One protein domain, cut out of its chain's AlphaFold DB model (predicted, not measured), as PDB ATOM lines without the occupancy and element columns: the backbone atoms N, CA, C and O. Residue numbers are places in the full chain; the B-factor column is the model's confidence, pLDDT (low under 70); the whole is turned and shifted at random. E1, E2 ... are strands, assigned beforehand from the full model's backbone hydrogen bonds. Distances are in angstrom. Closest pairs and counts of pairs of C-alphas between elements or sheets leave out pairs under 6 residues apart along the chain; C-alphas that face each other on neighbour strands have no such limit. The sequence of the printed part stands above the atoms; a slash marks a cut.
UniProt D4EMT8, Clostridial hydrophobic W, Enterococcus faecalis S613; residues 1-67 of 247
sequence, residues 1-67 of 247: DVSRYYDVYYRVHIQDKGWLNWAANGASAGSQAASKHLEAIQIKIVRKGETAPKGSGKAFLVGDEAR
ATOM      1  N   ASP A   1     -25.324  30.535 -20.772       72.50
ATOM      2  CA  ASP A   1     -25.410  31.987 -20.494       72.50
ATOM      3  C   ASP A   1     -26.409  32.446 -19.423       72.50
ATOM      4  O   ASP A   1     -26.251  33.556 -18.931       72.50
ATOM      5  N   VAL A   2     -27.369  31.637 -18.952       83.94
ATOM      6  CA  VAL A   2     -28.343  32.072 -17.914       83.94
ATOM      7  C   VAL A   2     -27.704  32.349 -16.538       83.94
ATOM      8  O   VAL A   2     -28.094  33.292 -15.849       83.94
ATOM      9  N   SER A   3     -26.666  31.597 -16.163       87.94
ATOM     10  CA  SER A   3     -25.936  31.759 -14.892       87.94
ATOM     11  C   SER A   3     -25.198  33.098 -14.744       87.94
ATOM     12  O   SER A   3     -24.716  33.414 -13.656       87.94
ATOM     13  N   ARG A   4     -25.093  33.905 -15.813       92.69
ATOM     14  CA  ARG A   4     -24.550  35.273 -15.754       92.69
ATOM     15  C   ARG A   4     -25.537  36.271 -15.149       92.69
ATOM     16  O   ARG A   4     -25.094  37.258 -14.578       92.69
ATOM     17  N   TYR A   5     -26.837  35.996 -15.241       95.94
ATOM     18  CA  TYR A   5     -27.896  36.942 -14.874       95.94
ATOM     19  C   TYR A   5     -28.685  36.529 -13.631       95.94
ATOM     20  O   TYR A   5     -29.299  37.384 -12.998       95.94
ATOM     21  N   TYR A   6     -28.659  35.245 -13.265       96.44
ATOM     22  CA  TYR A   6     -29.438  34.712 -12.150       96.44
ATOM     23  C   TYR A   6     -28.597  33.856 -11.200       96.44
ATOM     24  O   TYR A   6     -27.677  33.158 -11.632       96.44
ATOM     25  N   ASP A   7     -28.973  33.896  -9.926       96.75
ATOM     26  CA  ASP A   7     -28.575  32.957  -8.884       96.75
ATOM     27  C   ASP A   7     -29.703  31.944  -8.650       96.75
ATOM     28  O   ASP A   7     -30.891  32.287  -8.678       96.75
ATOM     29  N   VAL A   8     -29.333  30.688  -8.399       96.81
ATOM     30  CA  VAL A   8     -30.286  29.633  -8.039       96.81
ATOM     31  C   VAL A   8     -30.151  29.351  -6.553       96.81
ATOM     32  O   VAL A   8     -29.126  28.839  -6.103       96.81
ATOM     33  N   TYR A   9     -31.208  29.662  -5.813       98.06
ATOM     34  CA  TYR A   9     -31.346  29.353  -4.400       98.06
ATOM     35  C   TYR A   9     -32.193  28.102  -4.223       98.06
ATOM     36  O   TYR A   9     -33.220  27.933  -4.881       98.06
ATOM     37  N   TYR A  10     -31.807  27.249  -3.288       98.25
ATOM     38  CA  TYR A  10     -32.595  26.086  -2.908       98.25
ATOM     39  C   TYR A  10     -32.484  25.813  -1.419       98.25
ATOM     40  O   TYR A  10     -31.474  26.096  -0.781       98.25
ATOM     41  N   ARG A  11     -33.545  25.250  -0.858       98.25
ATOM     42  CA  ARG A  11     -33.563  24.737   0.509       98.25
ATOM     43  C   ARG A  11     -34.307  23.419   0.562       98.25
ATOM     44  O   ARG A  11     -35.117  23.116  -0.314       98.25
ATOM     45  N   VAL A  12     -34.030  22.656   1.607       98.06
ATOM     46  CA  VAL A  12     -34.570  21.311   1.802       98.06
ATOM     47  C   VAL A  12     -35.359  21.277   3.106       98.06
ATOM     48  O   VAL A  12     -34.923  21.844   4.109       98.06
ATOM     49  N   HIS A  13     -36.516  20.625   3.075       97.75
ATOM     50  CA  HIS A  13     -37.249  20.204   4.261       97.75
ATOM     51  C   HIS A  13     -36.793  18.793   4.626       97.75
ATOM     52  O   HIS A  13     -36.881  17.892   3.785       97.75
ATOM     53  N   ILE A  14     -36.281  18.607   5.841       97.44
ATOM     54  CA  ILE A  14     -35.857  17.289   6.329       97.44
ATOM     55  C   ILE A  14     -36.658  16.887   7.565       97.44
ATOM     56  O   ILE A  14     -37.064  17.744   8.359       97.44
ATOM     57  N   GLN A  15     -36.803  15.576   7.743       97.31
ATOM     58  CA  GLN A  15     -37.486  14.970   8.883       97.31
ATOM     59  C   GLN A  15     -37.015  15.562  10.227       97.31
ATOM     60  O   GLN A  15     -35.816  15.745  10.458       97.31
ATOM     61  N   ASP A  16     -37.969  15.857  11.115       95.12
ATOM     62  CA  ASP A  16     -37.816  16.434  12.467       95.12
ATOM     63  C   ASP A  16     -37.203  17.846  12.566       95.12
ATOM     64  O   ASP A  16     -37.235  18.444  13.643       95.12
ATOM     65  N   LYS A  17     -36.634  18.404  11.487       94.81
ATOM     66  CA  LYS A  17     -36.030  19.758  11.489       94.81
ATOM     67  C   LYS A  17     -36.810  20.770  10.662       94.81
ATOM     68  O   LYS A  17     -36.676  21.970  10.893       94.81
ATOM     69  N   GLY A  18     -37.612  20.305   9.712       95.94
ATOM     70  CA  GLY A  18     -38.362  21.166   8.818       95.94
ATOM     71  C   GLY A  18     -37.489  21.838   7.759       95.94
ATOM     72  O   GLY A  18     -36.472  21.287   7.329       95.94
ATOM     73  N   TRP A  19     -37.899  23.030   7.315       97.69
ATOM     74  CA  TRP A  19     -37.149  23.817   6.333       97.69
ATOM     75  C   TRP A  19     -35.826  24.320   6.905       97.69
ATOM     76  O   TRP A  19     -35.804  25.138   7.824       97.69
ATOM     77  N   LEU A  20     -34.728  23.906   6.281       97.75
ATOM     78  CA  LEU A  20     -33.410  24.484   6.517       97.75
ATOM     79  C   LEU A  20     -33.244  25.820   5.775       97.75
ATOM     80  O   LEU A  20     -34.105  26.239   4.989       97.75
ATOM     81  N   ASN A  21     -32.126  26.504   6.023       98.06
ATOM     82  CA  ASN A  21     -31.832  27.764   5.344       98.06
ATOM     83  C   ASN A  21     -31.538  27.561   3.843       98.06
ATOM     84  O   ASN A  21     -31.354  26.441   3.363       98.06
ATOM     85  N   TRP A  22     -31.494  28.660   3.096       98.25
ATOM     86  CA  TRP A  22     -31.199  28.664   1.669       98.25
ATOM     87  C   TRP A  22     -29.708  28.451   1.402       98.25
ATOM     88  O   TRP A  22     -28.859  29.163   1.936       98.25
ATOM     89  N   ALA A  23     -29.404  27.493   0.535       98.00
ATOM     90  CA  ALA A  23     -28.135  27.381  -0.168       98.00
ATOM     91  C   ALA A  23     -28.264  28.028  -1.553       98.00
ATOM     92  O   ALA A  23     -29.374  28.228  -2.052       98.00
ATOM     93  N   ALA A  24     -27.133  28.333  -2.184       97.06
ATOM     94  CA  ALA A  24     -27.105  28.881  -3.532       97.06
ATOM     95  C   ALA A  24     -25.953  28.302  -4.351       97.06
ATOM     96  O   ALA A  24     -24.908  27.958  -3.798       97.06
ATOM     97  N   ASN A  25     -26.139  28.251  -5.671       95.81
ATOM     98  CA  ASN A  25     -25.062  28.116  -6.658       95.81
ATOM     99  C   ASN A  25     -24.029  27.007  -6.352       95.81
ATOM    100  O   ASN A  25     -22.823  27.240  -6.400       95.81
ATOM    101  N   GLY A  26     -24.501  25.798  -6.036       95.19
ATOM    102  CA  GLY A  26     -23.651  24.627  -5.782       95.19
ATOM    103  C   GLY A  26     -23.305  24.382  -4.310       95.19
ATOM    104  O   GLY A  26     -22.744  23.335  -3.992       95.19
ATOM    105  N   ALA A  27     -23.669  25.282  -3.392       97.38
ATOM    106  CA  ALA A  27     -23.517  25.041  -1.957       97.38
ATOM    107  C   ALA A  27     -24.402  23.875  -1.467       97.38
ATOM    108  O   ALA A  27     -25.500  23.645  -1.962       97.38
ATOM    109  N   SER A  28     -23.962  23.118  -0.465       97.56
ATOM    110  CA  SER A  28     -24.757  21.985   0.036       97.56
ATOM    111  C   SER A  28     -26.044  22.442   0.738       97.56
ATOM    112  O   SER A  28     -26.053  23.462   1.426       97.56
ATOM    113  N   ALA A  29     -27.115  21.658   0.592       97.19
ATOM    114  CA  ALA A  29     -28.373  21.826   1.317       97.19
ATOM    115  C   ALA A  29     -28.887  20.476   1.836       97.19
ATOM    116  O   ALA A  29     -28.606  19.436   1.242       97.19
ATOM    117  N   GLY A  30     -29.655  20.485   2.927       96.75
ATOM    118  CA  GLY A  30     -30.204  19.269   3.535       96.75
ATOM    119  C   GLY A  30     -29.333  18.735   4.668       96.75
ATOM    120  O   GLY A  30     -28.860  19.498   5.509       96.75
ATOM    121  N   SER A  31     -29.131  17.419   4.727       97.12
ATOM    122  CA  SER A  31     -28.267  16.826   5.749       97.12
ATOM    123  C   SER A  31     -27.450  15.649   5.243       97.12
ATOM    124  O   SER A  31     -27.809  15.003   4.259       97.12
ATOM    125  N   GLN A  32     -26.359  15.359   5.946       96.38
ATOM    126  CA  GLN A  32     -25.511  14.198   5.697       96.38
ATOM    127  C   GLN A  32     -25.199  13.465   7.003       96.38
ATOM    128  O   GLN A  32     -25.148  14.063   8.075       96.38
ATOM    129  N   ALA A  33     -24.972  12.151   6.907       93.81
ATOM    130  CA  ALA A  33     -24.549  11.293   8.019       93.81
ATOM    131  C   ALA A  33     -25.498  11.298   9.233       93.81
ATOM    132  O   ALA A  33     -25.074  10.968  10.339       93.81
ATOM    133  N   ALA A  34     -26.772  11.644   9.032       92.19
ATOM    134  CA  ALA A  34     -27.793  11.722  10.077       92.19
ATOM    135  C   ALA A  34     -28.984  10.773   9.860       92.19
ATOM    136  O   ALA A  34     -29.869  10.724  10.707       92.19
ATOM    137  N   SER A  35     -28.997  10.021   8.750       93.31
ATOM    138  CA  SER A  35     -30.090   9.117   8.353       93.31
ATOM    139  C   SER A  35     -31.469   9.789   8.304       93.31
ATOM    140  O   SER A  35     -32.475   9.148   8.583       93.31
ATOM    141  N   LYS A  36     -31.516  11.083   7.958       95.62
ATOM    142  CA  LYS A  36     -32.764  11.838   7.805       95.62
ATOM    143  C   LYS A  36     -33.306  11.735   6.390       95.62
ATOM    144  O   LYS A  36     -32.546  11.821   5.424       95.62
ATOM    145  N   HIS A  37     -34.625  11.613   6.284       95.88
ATOM    146  CA  HIS A  37     -35.322  11.666   5.006       95.88
ATOM    147  C   HIS A  37     -35.436  13.106   4.495       95.88
ATOM    148  O   HIS A  37     -35.663  14.047   5.261       95.88
ATOM    149  N   LEU A  38     -35.283  13.257   3.180       96.31
ATOM    150  CA  LEU A  38     -35.679  14.456   2.457       96.31
ATOM    151  C   LEU A  38     -37.188  14.390   2.222       96.31
ATOM    152  O   LEU A  38     -37.675  13.414   1.659       96.31
ATOM    153  N   GLU A  39     -37.908  15.429   2.631       98.06
ATOM    154  CA  GLU A  39     -39.374  15.477   2.545       98.06
ATOM    155  C   GLU A  39     -39.855  16.469   1.481       98.06
ATOM    156  O   GLU A  39     -40.869  16.233   0.829       98.06
ATOM    157  N   ALA A  40     -39.120  17.565   1.260       98.00
ATOM    158  CA  ALA A  40     -39.410  18.524   0.196       98.00
ATOM    159  C   ALA A  40     -38.171  19.331  -0.217       98.00
ATOM    160  O   ALA A  40     -37.232  19.511   0.560       98.00
ATOM    161  N   ILE A  41     -38.200  19.878  -1.435       97.94
ATOM    162  CA  ILE A  41     -37.213  20.842  -1.940       97.94
ATOM    163  C   ILE A  41     -37.963  22.081  -2.409       97.94
ATOM    164  O   ILE A  41     -38.981  21.978  -3.091       97.94
ATOM    165  N   GLN A  42     -37.444  23.258  -2.073       98.19
ATOM    166  CA  GLN A  42     -37.915  24.518  -2.631       98.19
ATOM    167  C   GLN A  42     -36.777  25.193  -3.383       98.19
ATOM    168  O   GLN A  42     -35.686  25.338  -2.837       98.19
ATOM    169  N   ILE A  43     -37.051  25.634  -4.611       97.88
ATOM    170  CA  ILE A  43     -36.086  26.298  -5.492       97.88
ATOM    171  C   ILE A  43     -36.619  27.690  -5.845       97.88
ATOM    172  O   ILE A  43     -37.813  27.861  -6.084       97.88
ATOM    173  N   LYS A  44     -35.734  28.687  -5.867       96.62
ATOM    174  CA  LYS A  44     -36.006  30.051  -6.330       96.62
ATOM    175  C   LYS A  44     -34.881  30.519  -7.240       96.62
ATOM    176  O   LYS A  44     -33.710  30.383  -6.903       96.62
ATOM    177  N   ILE A  45     -35.253  31.108  -8.368       96.50
ATOM    178  CA  ILE A  45     -34.323  31.776  -9.277       96.50
ATOM    179  C   ILE A  45     -34.451  33.274  -9.012       96.50
ATOM    180  O   ILE A  45     -35.560  33.806  -9.039       96.50
ATOM    181  N   VAL A  46     -33.339  33.939  -8.716       96.75
ATOM    182  CA  VAL A  46     -33.302  35.360  -8.334       96.75
ATOM    183  C   VAL A  46     -32.293  36.071  -9.225       96.75
ATOM    184  O   VAL A  46     -31.244  35.502  -9.526       96.75
ATOM    185  N   ARG A  47     -32.596  37.283  -9.707       96.88
ATOM    186  CA  ARG A  47     -31.627  38.032 -10.522       96.88
ATOM    187  C   ARG A  47     -30.418  38.395  -9.673       96.88
ATOM    188  O   ARG A  47     -30.554  38.758  -8.506       96.88
ATOM    189  N   LYS A  48     -29.228  38.332 -10.265       95.44
ATOM    190  CA  LYS A  48     -28.008  38.760  -9.576       95.44
ATOM    191  C   LYS A  48     -28.120  40.232  -9.183       95.44
ATOM    192  O   LYS A  48     -28.484  41.065 -10.009       95.44
ATOM    193  N   GLY A  49     -27.799  40.532  -7.927       92.12
ATOM    194  CA  GLY A  49     -27.930  41.869  -7.334       92.12
ATOM    195  C   GLY A  49     -29.259  42.122  -6.613       92.12
ATOM    196  O   GLY A  49     -29.354  43.095  -5.869       92.12
ATOM    197  N   GLU A  50     -30.262  41.250  -6.763       95.75
ATOM    198  CA  GLU A  50     -31.487  41.308  -5.959       95.75
ATOM    199  C   GLU A  50     -31.316  40.610  -4.601       95.75
ATOM    200  O   GLU A  50     -30.354  39.883  -4.344       95.75
ATOM    201  N   THR A  51     -32.261  40.848  -3.688       94.75
ATOM    202  CA  THR A  51     -32.199  40.305  -2.327       94.75
ATOM    203  C   THR A  51     -32.402  38.787  -2.312       94.75
ATOM    204  O   THR A  51     -33.402  38.275  -2.815       94.75
ATOM    205  N   ALA A  52     -31.483  38.068  -1.659       93.56
ATOM    206  CA  ALA A  52     -31.603  36.632  -1.433       93.56
ATOM    207  C   ALA A  52     -32.871  36.277  -0.623       93.56
ATOM    208  O   ALA A  52     -33.303  37.052   0.239       93.56
ATOM    209  N   PRO A  53     -33.470  35.089  -0.836       95.50
ATOM    210  CA  PRO A  53     -34.599  34.638  -0.034       95.50
ATOM    211  C   PRO A  53     -34.255  34.592   1.460       95.50
ATOM    212  O   PRO A  53     -33.217  34.070   1.861       95.50
ATOM    213  N   LYS A  54     -35.160  35.099   2.303       94.38
ATOM    214  CA  LYS A  54     -34.978  35.052   3.758       94.38
ATOM    215  C   LYS A  54     -35.140  33.621   4.284       94.38
ATOM    216  O   LYS A  54     -36.054  32.894   3.887       94.38
ATOM    217  N   GLY A  55     -34.268  33.254   5.214       88.94
ATOM    218  CA  GLY A  55     -34.306  32.023   5.995       88.94
ATOM    219  C   GLY A  55     -33.412  32.165   7.227       88.94
ATOM    220  O   GLY A  55     -32.693  33.156   7.365       88.94
ATOM    221  N   SER A  56     -33.486  31.207   8.144       89.88
ATOM    222  CA  SER A  56     -32.711  31.201   9.386       89.88
ATOM    223  C   SER A  56     -31.995  29.864   9.570       89.88
ATOM    224  O   SER A  56     -32.414  28.839   9.038       89.88
ATOM    225  N   GLY A  57     -30.891  29.877  10.321       94.75
ATOM    226  CA  GLY A  57     -30.095  28.680  10.601       94.75
ATOM    227  C   GLY A  57     -29.147  28.279   9.466       94.75
ATOM    228  O   GLY A  57     -28.815  29.078   8.588       94.75
ATOM    229  N   LYS A  58     -28.671  27.030   9.506       97.19
ATOM    230  CA  LYS A  58     -27.782  26.462   8.483       97.19
ATOM    231  C   LYS A  58     -28.600  25.886   7.325       97.19
ATOM    232  O   LYS A  58     -29.682  25.345   7.538       97.19
ATOM    233  N   ALA A  59     -28.066  25.973   6.108       97.19
ATOM    234  CA  ALA A  59     -28.654  25.321   4.934       97.19
ATOM    235  C   ALA A  59     -28.342  23.816   4.882       97.19
ATOM    236  O   ALA A  59     -29.081  23.044   4.270       97.19
ATOM    237  N   PHE A  60     -27.260  23.406   5.551       97.94
ATOM    238  CA  PHE A  60     -26.750  22.042   5.572       97.94
ATOM    239  C   PHE A  60     -26.331  21.640   6.988       97.94
ATOM    240  O   PHE A  60     -25.642  22.408   7.664       97.94
ATOM    241  N   LEU A  61     -26.760  20.456   7.427       97.62
ATOM    242  CA  LEU A  61     -26.469  19.892   8.749       97.62
ATOM    243  C   LEU A  61     -25.726  18.558   8.620       97.62
ATOM    244  O   LEU A  61     -26.083  17.726   7.785       97.62
ATOM    245  N   VAL A  62     -24.739  18.312   9.481       96.50
ATOM    246  CA  VAL A  62     -23.961  17.062   9.455       96.50
ATOM    247  C   VAL A  62     -24.098  16.296  10.768       96.50
ATOM    248  O   VAL A  62     -23.905  16.838  11.855       96.50
ATOM    249  N   GLY A  63     -24.401  15.001  10.671       94.62
ATOM    250  CA  GLY A  63     -24.416  14.089  11.811       94.62
ATOM    251  C   GLY A  63     -25.370  14.537  12.916       94.62
ATOM    252  O   GLY A  63     -26.575  14.660  12.699       94.62
ATOM    253  N   ASP A  64     -24.827  14.762  14.114       94.62
ATOM    254  CA  ASP A  64     -25.615  15.105  15.303       94.62
ATOM    255  C   ASP A  64     -26.328  16.463  15.183       94.62
ATOM    256  O   ASP A  64     -27.359  16.656  15.819       94.62
ATOM    257  N   GLU A  65     -25.876  17.366  14.305       95.00
ATOM    258  CA  GLU A  65     -26.577  18.632  14.047       95.00
ATOM    259  C   GLU A  65     -28.010  18.405  13.528       95.00
ATOM    260  O   GLU A  65     -28.938  19.154  13.856       95.00
ATOM    261  N   ALA A  66     -28.203  17.342  12.739       95.25
ATOM    262  CA  ALA A  66     -29.496  16.998  12.157       95.25
ATOM    263  C   ALA A  66     -30.284  15.973  12.992       95.25
ATOM    264  O   ALA A  66     -31.459  15.748  12.716       95.25
ATOM    265  N   ARG A  67     -29.685  15.380  14.031       95.38
ATOM    266  CA  ARG A  67     -30.354  14.400  14.900       95.38
ATOM    267  C   ARG A  67     -31.180  15.070  15.998       95.38
ATOM    268  O   ARG A  67     -30.969  16.235  16.355       95.38
TER     269      ARG A  67
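AT A GLANCE: This is residues 1 to 67 of the 247 residues of the protein "Clostridial hydrophobic W" of Enterococcus faecalis S613 (UniProt D4EMT8). With little regular structure, the domain is a long two-stranded ribbon, E1 beside E3, with loops and a short strand pair, E2 and E4, over one end. The 67 printed residues hold no named helix and four strands, E1 to E4 in chain order; the class is all strand, with 25 residues in named elements. E1 and E3 are antiparallel, E2 and E4 parallel. It is elongated, 38 by 21 by 17 A, and only just compact, close to loose, with a radius of gyration of the C-alphas of 12.7 A.

HOW THE PARTS SIT: E1, residues 6 to 14, is antiparallel to E3, residues 38 to 47, at 163 degrees; N 9 and O 44 are 2.8 A apart, within hydrogen-bond range. Residues 23 to 24 pair antiparallel with residues 9 to 10 of E1. E2, residues 30 to 32, is parallel to E4, residues 60 to 62, at 21 degrees; N 61 and O 30 are 3.0 A apart, within hydrogen-bond range. The closest C-alphas of E1 and E2, Val 12 and Gly 30, are 5.1 A apart. E4 is apart from E1 and E3.

IN THESE COORDINATES: E1 runs 26.2 A from C-alpha 6 at (-29.438, 34.712, -12.150); E3 runs 27.2 A. E4 ends at C-alpha 62, (-23.961, 17.062, 9.455).

THE WHOLE: The C-alphas farthest apart, of Asp 1 and Arg 67, are 39.8 A apart. The printed part has no cut. Links E1 to E2 and E3 to E4 are long. No printed residue is under 70 in pLDDT.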